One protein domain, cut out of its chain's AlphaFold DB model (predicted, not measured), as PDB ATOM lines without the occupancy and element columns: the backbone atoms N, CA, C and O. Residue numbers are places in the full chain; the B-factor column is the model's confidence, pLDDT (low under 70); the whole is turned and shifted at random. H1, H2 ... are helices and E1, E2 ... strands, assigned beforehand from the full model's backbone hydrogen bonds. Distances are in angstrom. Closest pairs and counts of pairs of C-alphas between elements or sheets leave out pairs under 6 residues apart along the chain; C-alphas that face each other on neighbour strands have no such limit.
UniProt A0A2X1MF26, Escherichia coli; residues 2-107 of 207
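This is residues 2 to 107 of the 207 residues of a protein of Escherichia coli (UniProt A0A2X1MF26). A single sheet of six strands, twisted like an opened fan, makes the body of this domain, with one short helix beyond each end of its strands. H1 lies near one end of the sheet, and H2 and the long loop of residues 20 to 35 lie toward the other; both helices only graze the sheet. The printed part has 106 residues, with the named elements E1, E2, E3, H1, E4, H2, E5 and E6 along the chain. The sheet runs E1, E2, E3, E4, E5, E6, strand beside strand, all antiparallel, and the class is mostly strand. The whole is only just loose, close to compact, with a radius of gyration of the C-alphas of 15.7 A and spans of 43 by 31 by 24 A.

E1 is residues 2 to 8, 17.0 A from first to last C-alpha, and begins at C-alpha 2 at (-26.980, 27.021, -39.725). E2 is residues 12 to 19, 22.5 A. E3, the longest strand, is residues 36 to 44, 25.2 A, and begins at C-alpha 36 at (-21.320, 26.609, -30.567). E4 is residues 62 to 68, 19.7 A; E5 is residues 87 to 93, 19.8 A; E6 is residues 99 to 105, 19.1 A, and ends at C-alpha 105 at (-23.613, 38.514, -18.641). H1 is residues 49 to 53, 6.4 A, and H2 is residues 75 to 80, 8.7 A.

The inner strands E3 and E4 are antiparallel at 158 degrees, with N 39 and O 67 2.8 A apart, within hydrogen-bond range. E1, E2 and E3 form a meander, each strand the antiparallel neighbour of the one before. E2 and E3 are a hairpin at 158 degrees, with N 15 and O 40 at 3.0 A, and E1 and E2 are a hairpin at 167 degrees, with N 4 and O 16 at 2.9 A. E4 and E5 are antiparallel at 163 degrees, with N 64 and O 91 at 2.8 A. E5 and E6 are a hairpin at 170 degrees, with N 90 and O 102 at 2.8 A. The edge strands E1 and E6 are apart. H1 only grazes the sheet, with residues 49 to 51; its closest C-alphas to E3 are those of Asp 43 and Leu 49, 6.2 A apart. H2 is only just on the sheet, with 5 pairs of C-alphas within 10 A, and only grazes it, with residues 75 to 78. H1 and H2 are apart, and in both every O i to N i+4 pair is within hydrogen-bond range.

The C-alphas of Gly 24 and Leu 55, the two farthest apart, are 47.4 A apart. The printed part has no cut. The link from E2 to E3, 16 residues, is long. The mean pLDDT of the printed part is 93.8, and no printed residue is under 70.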
ATOM      1  N   SER A   2     -25.830  27.874 -39.376       92.81
ATOM      2  CA  SER A   2     -26.980  27.021 -39.725       92.81
ATOM      3  C   SER A   2     -27.961  26.962 -38.553       92.81
ATOM      4  O   SER A   2     -27.631  27.446 -37.474       92.81
ATOM      5  N   TYR A   3     -29.137  26.358 -38.734       95.00
ATOM      6  CA  TYR A   3     -30.099  26.138 -37.652       95.00
ATOM      7  C   TYR A   3     -30.596  24.687 -37.611       95.00
ATOM      8  O   TYR A   3     -30.492  23.970 -38.606       95.00
ATOM      9  N   GLN A   4     -31.123  24.259 -36.463       96.56
ATOM     10  CA  GLN A   4     -31.742  22.946 -36.253       96.56
ATOM     11  C   GLN A   4     -32.883  23.028 -35.230       96.56
ATOM     12  O   GLN A   4     -33.104  24.083 -34.635       96.56
ATOM     13  N   ASN A   5     -33.581  21.907 -35.010       96.31
ATOM     14  CA  ASN A   5     -34.626  21.770 -33.985       96.31
ATOM     15  C   ASN A   5     -35.678  22.892 -34.045       96.31
ATOM     16  O   ASN A   5     -36.106  23.414 -33.020       96.31
ATOM     17  N   TYR A   6     -36.061  23.280 -35.265       97.00
ATOM     18  CA  TYR A   6     -37.059  24.317 -35.486       97.00
ATOM     19  C   TYR A   6     -38.452  23.792 -35.140       97.00
ATOM     20  O   TYR A   6     -38.930  22.824 -35.735       97.00
ATOM     21  N   HIS A   7     -39.117  24.467 -34.213       97.31
ATOM     22  CA  HIS A   7     -40.499  24.215 -33.848       97.31
ATOM     23  C   HIS A   7     -41.297  25.514 -33.930       97.31
ATOM     24  O   HIS A   7     -40.936  26.518 -33.317       97.31
ATOM     25  N   ARG A   8     -42.394  25.504 -34.690       96.06
ATOM     26  CA  ARG A   8     -43.251  26.672 -34.898       96.06
ATOM     27  C   ARG A   8     -44.568  26.513 -34.149       96.06
ATOM     28  O   ARG A   8     -45.319  25.583 -34.422       96.06
ATOM     29  N   GLY A   9     -44.864  27.466 -33.271       94.50
ATOM     30  CA  GLY A   9     -46.193  27.696 -32.714       94.50
ATOM     31  C   GLY A   9     -46.982  28.742 -33.512       94.50
ATOM     32  O   GLY A   9     -46.546  29.224 -34.557       94.50
ATOM     33  N   VAL A  10     -48.155  29.123 -33.002       92.56
ATOM     34  CA  VAL A  10     -49.012  30.139 -33.647       92.56
ATOM     35  C   VAL A  10     -48.377  31.531 -33.566       92.56
ATOM     36  O   VAL A  10     -48.257  32.211 -34.582       92.56
ATOM     37  N   PHE A  11     -47.919  31.920 -32.372       94.88
ATOM     38  CA  PHE A  11     -47.296  33.223 -32.092       94.88
ATOM     39  C   PHE A  11     -45.860  33.110 -31.592       94.88
ATOM     40  O   PHE A  11     -45.276  34.102 -31.172       94.88
ATOM     41  N   SER A  12     -45.273  31.919 -31.646       96.88
ATOM     42  CA  SER A  12     -43.908  31.698 -31.192       96.88
ATOM     43  C   SER A  12     -43.164  30.721 -32.088       96.88
ATOM     44  O   SER A  12     -43.740  30.015 -32.920       96.88
ATOM     45  N   SER A  13     -41.848  30.701 -31.973       97.69
ATOM     46  CA  SER A  13     -40.987  29.721 -32.616       97.69
ATOM     47  C   SER A  13     -39.789  29.443 -31.726       97.69
ATOM     48  O   SER A  13     -39.301  30.332 -31.038       97.69
ATOM     49  N   GLN A  14     -39.312  28.210 -31.747       98.00
ATOM     50  CA  GLN A  14     -38.091  27.798 -31.075       98.00
ATOM     51  C   GLN A  14     -37.146  27.219 -32.111       98.00
ATOM     52  O   GLN A  14     -37.581  26.518 -33.026       98.00
ATOM     53  N   LEU A  15     -35.865  27.532 -31.995       98.19
ATOM     54  CA  LEU A  15     -34.835  26.965 -32.851       98.19
ATOM     55  C   LEU A  15     -33.490  26.957 -32.146       98.19
ATOM     56  O   LEU A  15     -33.276  27.663 -31.167       98.19
ATOM     57  N   GLN A  16     -32.571  26.172 -32.690       98.19
ATOM     58  CA  GLN A  16     -31.174  26.211 -32.304       98.19
ATOM     59  C   GLN A  16     -30.334  26.781 -33.434       98.19
ATOM     60  O   GLN A  16     -30.378  26.255 -34.546       98.19
ATOM     61  N   LEU A  17     -29.547  27.818 -33.155       97.31
ATOM     62  CA  LEU A  17     -28.539  28.339 -34.074       97.31
ATOM     63  C   LEU A  17     -27.206  27.644 -33.827       97.31
ATOM     64  O   LEU A  17     -26.773  27.500 -32.689       97.31
ATOM     65  N   LEU A  18     -26.536  27.237 -34.904       95.56
ATOM     66  CA  LEU A  18     -25.219  26.617 -34.865       95.56
ATOM     67  C   LEU A  18     -24.193  27.525 -35.534       95.56
ATOM     68  O   LEU A  18     -24.283  27.855 -36.728       95.56
ATOM     69  N   VAL A  19     -23.158  27.850 -34.771       93.50
ATOM     70  CA  VAL A  19     -21.975  28.554 -35.248       93.50
ATOM     71  C   VAL A  19     -20.832  27.554 -35.362       93.50
ATOM     72  O   VAL A  19     -20.399  26.951 -34.382       93.50
ATOM     73  N   LYS A  20     -20.377  27.367 -36.602       90.25
ATOM     74  CA  LYS A  20     -19.307  26.447 -36.996       90.25
ATOM     75  C   LYS A  20     -18.097  27.235 -37.504       90.25
ATOM     76  O   LYS A  20     -18.293  28.331 -38.038       90.25
ATOM     77  N   PRO A  21     -16.880  26.674 -37.405       87.44
ATOM     78  CA  PRO A  21     -15.710  27.220 -38.080       87.44
ATOM     79  C   PRO A  21     -15.945  27.356 -39.588       87.44
ATOM     80  O   PRO A  21     -16.709  26.595 -40.187       87.44
ATOM     81  N   ILE A  22     -15.258  28.312 -40.210       83.69
ATOM     82  CA  ILE A  22     -15.252  28.453 -41.668       83.69
ATOM     83  C   ILE A  22     -14.418  27.305 -42.248       83.69
ATOM     84  O   ILE A  22     -13.285  27.088 -41.822       83.69
ATOM     85  N   ALA A  23     -14.966  26.575 -43.221       79.62
ATOM     86  CA  ALA A  23     -14.277  25.449 -43.845       79.62
ATOM     87  C   ALA A  23     -12.907  25.865 -44.415       79.62
ATOM     88  O   ALA A  23     -12.779  26.919 -45.039       79.62
ATOM     89  N   GLY A  24     -11.885  25.037 -44.186       77.50
ATOM     90  CA  GLY A  24     -10.512  25.305 -44.626       77.50
ATOM     91  C   GLY A  24      -9.759  26.358 -43.805       77.50
ATOM     92  O   GLY A  24      -8.614  26.656 -44.127       77.50
ATOM     93  N   LYS A  25     -10.365  26.914 -42.747       80.44
ATOM     94  CA  LYS A  25      -9.689  27.793 -41.787       80.44
ATOM     95  C   LYS A  25      -9.687  27.148 -40.409       80.44
ATOM     96  O   LYS A  25     -10.745  26.830 -39.869       80.44
ATOM     97  N   GLU A  26      -8.501  26.970 -39.839       78.94
ATOM     98  CA  GLU A  26      -8.382  26.528 -38.453       78.94
ATOM     99  C   GLU A  26      -8.950  27.593 -37.508       78.94
ATOM    100  O   GLU A  26      -8.757  28.795 -37.705       78.94
ATOM    101  N   ASN A  27      -9.679  27.145 -36.486       81.06
ATOM    102  CA  ASN A  27     -10.169  27.993 -35.410       81.06
ATOM    103  C   ASN A  27      -9.587  27.468 -34.087       81.06
ATOM    104  O   ASN A  27      -9.753  26.283 -33.793       81.06
ATOM    105  N   PRO A  28      -8.915  28.319 -33.290       82.38
ATOM    106  CA  PRO A  28      -8.246  27.884 -32.064       82.38
ATOM    107  C   PRO A  28      -9.217  27.439 -30.960       82.38
ATOM    108  O   PRO A  28      -8.814  26.722 -30.049       82.38
ATOM    109  N   TRP A  29     -10.490  27.839 -31.033       79.75
ATOM    110  CA  TRP A  29     -11.495  27.589 -29.995       79.75
ATOM    111  C   TRP A  29     -12.529  26.528 -30.374       79.75
ATOM    112  O   TRP A  29     -13.057  25.850 -29.499       79.75
ATOM    113  N   ILE A  30     -12.835  26.373 -31.665       87.81
ATOM    114  CA  ILE A  30     -13.867  25.450 -32.153       87.81
ATOM    115  C   ILE A  30     -13.233  24.523 -33.190       87.81
ATOM    116  O   ILE A  30     -12.890  24.956 -34.290       87.81
ATOM    117  N   LYS A  31     -13.083  23.237 -32.863       86.69
ATOM    118  CA  LYS A  31     -12.480  22.265 -33.787       86.69
ATOM    119  C   LYS A  31     -13.428  21.934 -34.943       86.69
ATOM    120  O   LYS A  31     -14.643  22.122 -34.854       86.69
ATOM    121  N   SER A  32     -12.879  21.401 -36.035       85.31
ATOM    122  CA  SER A  32     -13.691  20.897 -37.151       85.31
ATOM    123  C   SER A  32     -14.701  19.852 -36.658       85.31
ATOM    124  O   SER A  32     -14.367  18.999 -35.840       85.31
ATOM    125  N   GLY A  33     -15.948  19.946 -37.123       85.44
ATOM    126  CA  GLY A  33     -17.060  19.100 -36.672       85.44
ATOM    127  C   GLY A  33     -17.769  19.582 -35.400       85.44
ATOM    128  O   GLY A  33     -18.917  19.205 -35.181       85.44
ATOM    129  N   GLN A  34     -17.157  20.468 -34.610       91.12
ATOM    130  CA  GLN A  34     -17.793  21.055 -33.430       91.12
ATOM    131  C   GLN A  34     -18.626  22.296 -33.779       91.12
ATOM    132  O   GLN A  34     -18.543  22.865 -34.871       91.12
ATOM    133  N   SER A  35     -19.501  22.708 -32.862       93.69
ATOM    134  CA  SER A  35     -20.337  23.903 -33.017       93.69
ATOM    135  C   SER A  35     -20.596  24.553 -31.669       93.69
ATOM    136  O   SER A  35     -20.813  23.855 -30.683       93.69
ATOM    137  N   VAL A  36     -20.648  25.881 -31.646       95.31
ATOM    138  CA  VAL A  36     -21.320  26.609 -30.567       95.31
ATOM    139  C   VAL A  36     -22.801  26.655 -30.917       95.31
ATOM    140  O   VAL A  36     -23.150  26.936 -32.066       95.31
ATOM    141  N   ILE A  37     -23.657  26.320 -29.956       97.25
ATOM    142  CA  ILE A  37     -25.096  26.201 -30.175       97.25
ATOM    143  C   ILE A  37     -25.815  27.201 -29.272       97.25
ATOM    144  O   ILE A  37     -25.525  27.274 -28.078       97.25
ATOM    145  N   PHE A  38     -26.759  27.941 -29.843       98.06
ATOM    146  CA  PHE A  38     -27.620  28.877 -29.129       98.06
ATOM    147  C   PHE A  38     -29.068  28.414 -29.224       98.06
ATOM    148  O   PHE A  38     -29.515  28.042 -30.307       98.06
ATOM    149  N   ASN A  39     -29.787  28.419 -28.105       98.31
ATOM    150  CA  ASN A  39     -31.237  28.269 -28.090       98.31
ATOM    151  C   ASN A  39     -31.866  29.642 -28.325       98.31
ATOM    152  O   ASN A  39     -31.567  30.583 -27.590       98.31
ATOM    153  N   GLU A  40     -32.778  29.714 -29.286       98.12
ATOM    154  CA  GLU A  40     -33.571  30.897 -29.598       98.12
ATOM    155  C   GLU A  40     -35.044  30.618 -29.297       98.12
ATOM    156  O   GLU A  40     -35.632  29.682 -29.850       98.12
ATOM    157  N   SER A  41     -35.656  31.451 -28.459       97.81
ATOM    158  CA  SER A  41     -37.106  31.505 -28.278       97.81
ATOM    159  C   SER A  41     -37.626  32.813 -28.853       97.81
ATOM    160  O   SER A  41     -37.311  33.887 -28.349       97.81
ATOM    161  N   VAL A  42     -38.420  32.722 -29.912       97.88
ATOM    162  CA  VAL A  42     -38.963  33.861 -30.651       97.88
ATOM    163  C   VAL A  42     -40.452  33.978 -30.357       97.88
ATOM    164  O   VAL A  42     -41.193  33.035 -30.612       97.88
ATOM    165  N   ASP A  43     -40.901  35.131 -29.879       97.50
ATOM    166  CA  ASP A  43     -42.314  35.505 -29.817       97.50
ATOM    167  C   ASP A  43     -42.601  36.553 -30.892       97.50
ATOM    168  O   ASP A  43     -41.857  37.522 -31.042       97.50
ATOM    169  N   HIS A  44     -43.684  36.365 -31.637       96.56
ATOM    170  CA  HIS A  44     -44.061  37.204 -32.773       96.56
ATOM    171  C   HIS A  44     -45.035  38.314 -32.366       96.56
ATOM    172  O   HIS A  44     -45.753  38.222 -31.369       96.56
ATOM    173  N   GLY A  45     -45.049  39.377 -33.164       94.19
ATOM    174  CA  GLY A  45     -45.897  40.547 -32.997       94.19
ATOM    175  C   GLY A  45     -47.390  40.307 -33.253       94.19
ATOM    176  O   GLY A  45     -47.794  39.223 -33.675       94.19
ATOM    177  N   PRO A  46     -48.231  41.335 -33.040       92.44
ATOM    178  CA  PRO A  46     -47.848  42.736 -32.804       92.44
ATOM    179  C   PRO A  46     -47.369  43.059 -31.386       92.44
ATOM    180  O   PRO A  46     -46.723  44.088 -31.183       92.44
ATOM    181  N   PHE A  47     -47.638  42.170 -30.431       92.56
ATOM    182  CA  PHE A  47     -47.201  42.282 -29.042       92.56
ATOM    183  C   PHE A  47     -46.593  40.951 -28.593       92.56
ATOM    184  O   PHE A  47     -47.335  40.054 -28.183       92.56
ATOM    185  N   PRO A  48     -45.262  40.796 -28.680       93.56
ATOM    186  CA  PRO A  48     -44.603  39.564 -28.272       93.56
ATOM    187  C   PRO A  48     -44.912  39.221 -26.811       93.56
ATOM    188  O   PRO A  48     -44.741  40.046 -25.909       93.56
ATOM    189  N   LEU A  49     -45.367  37.992 -26.562       90.44
ATOM    190  CA  LEU A  49     -45.889  37.593 -25.253       90.44
ATOM    191  C   LEU A  49     -44.834  37.691 -24.139       90.44
ATOM    192  O   LEU A  49     -45.163  38.094 -23.019       90.44
ATOM    193  N   ALA A  50     -43.568  37.372 -24.426       88.69
ATOM    194  CA  ALA A  50     -42.472  37.542 -23.472       88.69
ATOM    195  C   ALA A  50     -42.279  39.001 -23.025       88.69
ATOM    196  O   ALA A  50     -41.948  39.238 -21.864       88.69
ATOM    197  N   GLN A  51     -42.528  39.976 -23.904       88.25
ATOM    198  CA  GLN A  51     -42.443  41.402 -23.570       88.25
ATOM    199  C   GLN A  51     -43.638  41.847 -22.718       88.25
ATOM    200  O   GLN A  51     -43.453  42.529 -21.711       88.25
ATOM    201  N   LEU A  52     -44.849  41.366 -23.031       88.56
ATOM    202  CA  LEU A  52     -46.050  41.646 -22.232       88.56
ATOM    203  C   LEU A  52     -45.915  41.165 -20.780       88.56
ATOM    204  O   LEU A  52     -46.300  41.875 -19.853       88.56
ATOM    205  N   LYS A  53     -45.310  39.988 -20.562       88.19
ATOM    206  CA  LYS A  53     -45.024  39.458 -19.214       88.19
ATOM    207  C   LYS A  53     -44.070  40.345 -18.410       88.19
ATOM    208  O   LYS A  53     -44.128  40.340 -17.185       88.19
ATOM    209  N   LYS A  54     -43.213  41.106 -19.095       87.50
ATOM    210  CA  LYS A  54     -42.293  42.091 -18.512       87.50
ATOM    211  C   LYS A  54     -42.910  43.498 -18.441       87.50
ATOM    212  O   LYS A  54     -42.189  44.461 -18.215       87.50
ATOM    213  N   LEU A  55     -44.229  43.625 -18.649       90.38
ATOM    214  CA  LEU A  55     -44.971  44.893 -18.715       90.38
ATOM    215  C   LEU A  55     -44.464  45.854 -19.806       90.38
ATOM    216  O   LEU A  55     -44.721  47.056 -19.756       90.38
ATOM    217  N   ASN A  56     -43.776  45.327 -20.819       85.38
ATOM    218  CA  ASN A  56     -43.349  46.094 -21.975       85.38
ATOM    219  C   ASN A  56     -44.429  46.022 -23.063       85.38
ATOM    220  O   ASN A  56     -44.624  44.989 -23.703       85.38
ATOM    221  N   LEU A  57     -45.137  47.137 -23.259       88.56
ATOM    222  CA  LEU A  57     -46.260  47.257 -24.196       88.56
ATOM    223  C   LEU A  57     -45.857  47.847 -25.555       88.56
ATOM    224  O   LEU A  57     -46.725  48.239 -26.331       88.56
ATOM    225  N   ILE A  58     -44.559  47.948 -25.854       88.94
ATOM    226  CA  ILE A  58     -44.087  48.507 -27.124       88.94
ATOM    227  C   ILE A  58     -44.405  47.522 -28.266       88.94
ATOM    228  O   ILE A  58     -43.862  46.408 -28.272       88.94
ATOM    229  N   PRO A  59     -45.215  47.914 -29.271       92.44
ATOM    230  CA  PRO A  59     -45.474  47.070 -30.429       92.44
ATOM    231  C   PRO A  59     -44.175  46.704 -31.148       92.44
ATOM    232  O   PRO A  59     -43.301  47.547 -31.379       92.44
ATOM    233  N   SER A  60     -44.031  45.437 -31.509       95.44
ATOM    234  CA  SER A  60     -42.830  44.931 -32.175       95.44
ATOM    235  C   SER A  60     -43.154  43.735 -33.055       95.44
ATOM    236  O   SER A  60     -44.139  43.035 -32.839       95.44
ATOM    237  N   MET A  61     -42.320  43.520 -34.069       96.38
ATOM    238  CA  MET A  61     -42.439  42.389 -34.984       96.38
ATOM    239  C   MET A  61     -42.077  41.081 -34.287       96.38
ATOM    240  O   MET A  61     -42.728  40.068 -34.524       96.38
ATOM    241  N   ALA A  62     -41.049  41.108 -33.437       97.25
ATOM    242  CA  ALA A  62     -40.629  39.950 -32.668       97.25
ATOM    243  C   ALA A  62     -39.861  40.347 -31.402       97.25
ATOM    244  O   ALA A  62     -39.213  41.399 -31.353       97.25
ATOM    245  N   SER A  63     -39.880  39.459 -30.412       97.31
ATOM    246  CA  SER A  63     -38.875  39.392 -29.355       97.31
ATOM    247  C   SER A  63     -38.170  38.048 -29.388       97.31
ATOM    248  O   SER A  63     -38.810  37.030 -29.627       97.31
ATOM    249  N   ILE A  64     -36.870  38.046 -29.127       97.75
ATOM    250  CA  ILE A  64     -36.014  36.867 -29.207       97.75
ATOM    251  C   ILE A  64     -35.262  36.755 -27.886       97.75
ATOM    252  O   ILE A  64     -34.615  37.711 -27.470       97.75
ATOM    253  N   GLN A  65     -35.358  35.603 -27.232       97.94
ATOM    254  CA  GLN A  65     -34.489  35.240 -26.123       97.94
ATOM    255  C   GLN A  65     -33.442  34.246 -26.620       97.94
ATOM    256  O   GLN A  65     -33.792  33.145 -27.049       97.94
ATOM    257  N   THR A  66     -32.177  34.629 -26.505       98.38
ATOM    258  CA  THR A  66     -31.021  33.811 -26.863       98.38
ATOM    259  C   THR A  66     -30.306  33.338 -25.602       98.38
ATOM    260  O   THR A  66     -29.959  34.138 -24.729       98.38
ATOM    261  N   THR A  67     -30.032  32.037 -25.522       98.25
ATOM    262  CA  THR A  67     -29.217  31.426 -24.457       98.25
ATOM    263  C   THR A  67     -28.196  30.463 -25.046       98.25
ATOM    264  O   THR A  67     -28.401  29.894 -26.120       98.25
ATOM    265  N   LEU A  68     -27.073  30.273 -24.356       98.12
ATOM    266  CA  LEU A  68     -26.065  29.308 -24.776       98.12
ATOM    267  C   LEU A  68     -26.532  27.888 -24.434       98.12
ATOM    268  O   LEU A  68     -27.077  27.649 -23.361       98.12
ATOM    269  N   VAL A  69     -26.302  26.926 -25.322       97.62
ATOM    270  CA  VAL A  69     -26.523  25.505 -25.022       97.62
ATOM    271  C   VAL A  69     -25.260  24.925 -24.405       97.62
ATOM    272  O   VAL A  69     -24.172  25.132 -24.944       97.62
ATOM    273  N   ASN A  70     -25.397  24.167 -23.316       97.19
ATOM    274  CA  ASN A  70     -24.297  23.417 -22.714       97.19
ATOM    275  C   ASN A  70     -23.961  22.194 -23.580       97.19
ATOM    276  O   ASN A  70     -24.716  21.223 -23.624       97.19
ATOM    277  N   ASN A  71     -22.846  22.264 -24.300       94.88
ATOM    278  CA  ASN A  71     -22.311  21.187 -25.119       94.88
ATOM    279  C   ASN A  71     -20.792  21.089 -24.927       94.88
ATOM    280  O   ASN A  71     -20.206  21.849 -24.167       94.88
ATOM    281  N   GLU A  72     -20.131  20.176 -25.637       93.81
ATOM    282  CA  GLU A  72     -18.684  19.957 -25.494       93.81
ATOM    283  C   GLU A  72     -17.833  21.234 -25.620       93.81
ATOM    284  O   GLU A  72     -16.826  21.363 -24.929       93.81
ATOM    285  N   VAL A  73     -18.233  22.181 -26.476       94.38
ATOM    286  CA  VAL A  73     -17.480  23.421 -26.731       94.38
ATOM    287  C   VAL A  73     -17.740  24.468 -25.650       94.38
ATOM    288  O   VAL A  73     -16.822  25.170 -25.235       94.38
ATOM    289  N   SER A  74     -18.986  24.596 -25.193       95.44
ATOM    290  CA  SER A  74     -19.389  25.603 -24.203       95.44
ATOM    291  C   SER A  74     -19.260  25.130 -22.756       95.44
ATOM    292  O   SER A  74     -19.324  25.957 -21.847       95.44
ATOM    293  N   LYS A  75     -19.057  23.827 -22.528       95.38
ATOM    294  CA  LYS A  75     -18.990  23.219 -21.196       95.38
ATOM    295  C   LYS A  75     -18.043  23.941 -20.231       95.38
ATOM    296  O   LYS A  75     -18.489  24.202 -19.116       95.38
ATOM    297  N   PRO A  76     -16.813  24.339 -20.614       93.25
ATOM    298  CA  PRO A  76     -15.945  25.082 -19.705       93.25
ATOM    299  C   PRO A  76     -16.604  26.361 -19.181       93.25
ATOM    300  O   PRO A  76     -16.509  26.658 -17.999       93.25
ATOM    301  N   LEU A  77     -17.338  27.085 -20.030       94.44
ATOM    302  CA  LEU A  77     -18.019  28.318 -19.643       94.44
ATOM    303  C   LEU A  77     -19.196  28.047 -18.691       94.44
ATOM    304  O   LEU A  77     -19.392  28.795 -17.737       94.44
ATOM    305  N   PHE A  78     -19.930  26.949 -18.903       96.62
ATOM    306  CA  PHE A  78     -20.951  26.476 -17.963       96.62
ATOM    307  C   PHE A  78     -20.353  26.052 -16.624       96.62
ATOM    308  O   PHE A  78     -20.922  26.364 -15.583       96.62
ATOM    309  N   ASP A  79     -19.204  25.378 -16.625       95.25
ATOM    310  CA  ASP A  79     -18.525  24.980 -15.395       95.25
ATOM    311  C   ASP A  79     -18.116  26.235 -14.584       95.25
ATOM    312  O   ASP A  79     -18.335  26.278 -13.372       95.25
ATOM    313  N   MET A  80     -17.650  27.308 -15.247       95.25
ATOM    314  CA  MET A  80     -17.391  28.613 -14.603       95.25
ATOM    315  C   MET A  80     -18.666  29.325 -14.124       95.25
ATOM    316  O   MET A  80     -18.638  30.062 -13.137       95.25
ATOM    317  N   ALA A  81     -19.785  29.115 -14.816       96.12
ATOM    318  CA  ALA A  81     -21.106  29.634 -14.464       96.12
ATOM    319  C   ALA A  81     -21.880  28.707 -13.502       96.12
ATOM    320  O   ALA A  81     -23.083  28.873 -13.316       96.12
ATOM    321  N   LYS A  82     -21.218  27.711 -12.890       94.06
ATOM    322  CA  LYS A  82     -21.825  26.742 -11.953       94.06
ATOM    323  C   LYS A  82     -23.031  25.986 -12.532       94.06
ATOM    324  O   LYS A  82     -23.963  25.638 -11.812       94.06
ATOM    325  N   GLY A  83     -22.998  25.708 -13.830       94.75
ATOM    326  CA  GLY A  83     -24.044  24.998 -14.562       94.75
ATOM    327  C   GLY A  83     -25.173  25.883 -15.093       94.75
ATOM    328  O   GLY A  83     -26.021  25.374 -15.825       94.75
ATOM    329  N   GLU A  84     -25.183  27.182 -14.787       94.88
ATOM    330  CA  GLU A  84     -26.149  28.135 -15.339       94.88
ATOM    331  C   GLU A  84     -25.705  28.678 -16.706       94.88
ATOM    332  O   GLU A  84     -24.544  28.554 -17.101       94.88
ATOM    333  N   THR A  85     -26.634  29.290 -17.452       95.94
ATOM    334  CA  THR A  85     -26.267  29.973 -18.700       95.94
ATOM    335  C   THR A  85     -25.341  31.157 -18.385       95.94
ATOM    336  O   THR A  85     -25.679  31.990 -17.543       95.94
ATOM    337  N   PRO A  86     -24.184  31.282 -19.055       96.56
ATOM    338  CA  PRO A  86     -23.214  32.340 -18.762       96.56
ATOM    339  C   PRO A  86     -23.673  33.722 -19.234       96.56
ATOM    340  O   PRO A  86     -23.119  34.740 -18.821       96.56
ATOM    341  N   PHE A  87     -24.681  33.774 -20.103       97.56
ATOM    342  CA  PHE A  87     -25.349  35.001 -20.503       97.56
ATOM    343  C   PHE A  87     -26.762  34.723 -21.020       97.56
ATOM    344  O   PHE A  87     -27.114  33.589 -21.358       97.56
ATOM    345  N   GLU A  88     -27.555  35.782 -21.111       98.06
ATOM    346  CA  GLU A  88     -28.859  35.807 -21.764       98.06
ATOM    347  C   GLU A  88     -28.962  37.081 -22.603       98.06
ATOM    348  O   GLU A  88     -28.575  38.157 -22.142       98.06
ATOM    349  N   ILE A  89     -29.483  36.970 -23.824       98.31
ATOM    350  CA  ILE A  89     -29.746  38.125 -24.688       98.31
ATOM    351  C   ILE A  89     -31.242  38.188 -24.956       98.31
ATOM    352  O   ILE A  89     -31.838  37.208 -25.395       98.31
ATOM    353  N   ASN A  90     -31.849  39.339 -24.691       97.12
ATOM    354  CA  ASN A  90     -33.237  39.625 -25.020       97.12
ATOM    355  C   ASN A  90     -33.266  40.691 -26.113       97.12
ATOM    356  O   ASN A  90     -33.082  41.874 -25.837       97.12
ATOM    357  N   SER A  91     -33.515  40.276 -27.349       97.06
ATOM    358  CA  SER A  91     -33.635  41.175 -28.494       97.06
ATOM    359  C   SER A  91     -35.095  41.495 -28.804       97.06
ATOM    360  O   SER A  91     -35.991  40.665 -28.648       97.06
ATOM    361  N   ARG A  92     -35.346  42.703 -29.297       96.06
ATOM    362  CA  ARG A  92     -36.631  43.162 -29.830       96.06
ATOM    363  C   ARG A  92     -36.404  43.747 -31.212       96.06
ATOM    364  O   ARG A  92     -35.503  44.560 -31.387       96.06
ATOM    365  N   ILE A  93     -37.260  43.382 -32.160       97.25
ATOM    366  CA  ILE A  93     -37.251  43.909 -33.527       97.25
ATOM    367  C   ILE A  93     -38.525  44.728 -33.728       97.25
ATOM    368  O   ILE A  93     -39.637  44.204 -33.639       97.25
ATOM    369  N   GLY A  94     -38.377  46.029 -33.958       96.56
ATOM    370  CA  GLY A  94     -39.484  46.936 -34.250       96.56
ATOM    371  C   GLY A  94     -40.037  46.748 -35.665       96.56
ATOM    372  O   GLY A  94     -39.405  46.152 -36.531       96.56
ATOM    373  N   TYR A  95     -41.217  47.308 -35.933       95.62
ATOM    374  CA  TYR A  95     -41.805  47.298 -37.281       95.62
ATOM    375  C   TYR A  95     -41.022  48.137 -38.304       95.62
ATOM    376  O   TYR A  95     -41.092  47.853 -39.499       95.62
ATOM    377  N   SER A  96     -40.242  49.126 -37.852       95.38
ATOM    378  CA  SER A  96     -39.268  49.834 -38.696       95.38
ATOM    379  C   SER A  96     -38.143  48.911 -39.178       95.38
ATOM    380  O   SER A  96     -37.564  49.156 -40.236       95.38
ATOM    381  N   GLY A  97     -37.886  47.815 -38.458       95.94
ATOM    382  CA  GLY A  97     -36.747  46.920 -38.639       95.94
ATOM    383  C   GLY A  97     -35.600  47.197 -37.667       95.94
ATOM    384  O   GLY A  97     -34.689  46.381 -37.584       95.94
ATOM    385  N   ASP A  98     -35.662  48.292 -36.905       97.19
ATOM    386  CA  ASP A  98     -34.661  48.591 -35.880       97.19
ATOM    387  C   ASP A  98     -34.702  47.540 -34.771       97.19
ATOM    388  O   ASP A  98     -35.771  47.039 -34.396       97.19
ATOM    389  N   SER A  99     -33.533  47.229 -34.222       97.25
ATOM    390  CA  SER A  99     -33.367  46.222 -33.184       97.25
ATOM    391  C   SER A  99     -32.706  46.793 -31.936       97.25
ATOM    392  O   SER A  99     -31.864  47.688 -31.994       97.25
ATOM    393  N   SER A 100     -33.111  46.260 -30.788       97.06
ATOM    394  CA  SER A 100     -32.543  46.576 -29.480       97.06
ATOM    395  C   SER A 100     -32.367  45.275 -28.715       97.06
ATOM    396  O   SER A 100     -33.279  44.449 -28.721       97.06
ATOM    397  N   SER A 101     -31.195  45.062 -28.128       97.81
ATOM    398  CA  SER A 101     -30.835  43.834 -27.424       97.81
ATOM    399  C   SER A 101     -30.272  44.155 -26.053       97.81
ATOM    400  O   SER A 101     -29.224  44.791 -25.961       97.81
ATOM    401  N   ASP A 102     -30.938  43.668 -25.015       97.62
ATOM    402  CA  ASP A 102     -30.434  43.687 -23.646       97.62
ATOM    403  C   ASP A 102     -29.629  42.401 -23.409       97.62
ATOM    404  O   ASP A 102     -30.140  41.291 -23.576       97.62
ATOM    405  N   ILE A 103     -28.354  42.547 -23.066       98.50
ATOM    406  CA  ILE A 103     -27.369  41.477 -22.904       98.50
ATOM    407  C   ILE A 103     -26.978  41.422 -21.429       98.50
ATOM    408  O   ILE A 103     -26.281  42.306 -20.931       98.50
ATOM    409  N   SER A 104     -27.373  40.345 -20.758       98.38
ATOM    410  CA  SER A 104     -27.023  40.075 -19.366       98.38
ATOM    411  C   SER A 104     -25.923  39.025 -19.321       98.38
ATOM    412  O   SER A 104     -26.156  37.861 -19.650       98.38
ATOM    413  N   LEU A 105     -24.719  39.424 -18.922       98.12
ATOM    414  CA  LEU A 105     -23.613  38.514 -18.641       98.12
ATOM    415  C   LEU A 105     -23.681  38.094 -17.175       98.12
ATOM    416  O   LEU A 105     -23.698  38.939 -16.275       98.12
ATOM    417  N   LYS A 106     -23.696  36.789 -16.919       97.25
ATOM    418  CA  LYS A 106     -23.785  36.248 -15.562       97.25
ATOM    419  C   LYS A 106     -22.406  36.176 -14.897       97.25
ATOM    420  O   LYS A 106     -21.385  36.177 -15.591       97.25
ATOM    421  N   PRO A 107     -22.351  36.139 -13.554       97.12
ATOM    422  CA  PRO A 107     -21.094  35.969 -12.843       97.12
ATOM    423  C   PRO A 107     -20.387  34.675 -13.247       97.12
ATOM    424  O   PRO A 107     -21.015  33.621 -13.338       97.12
TER     425      PRO A 107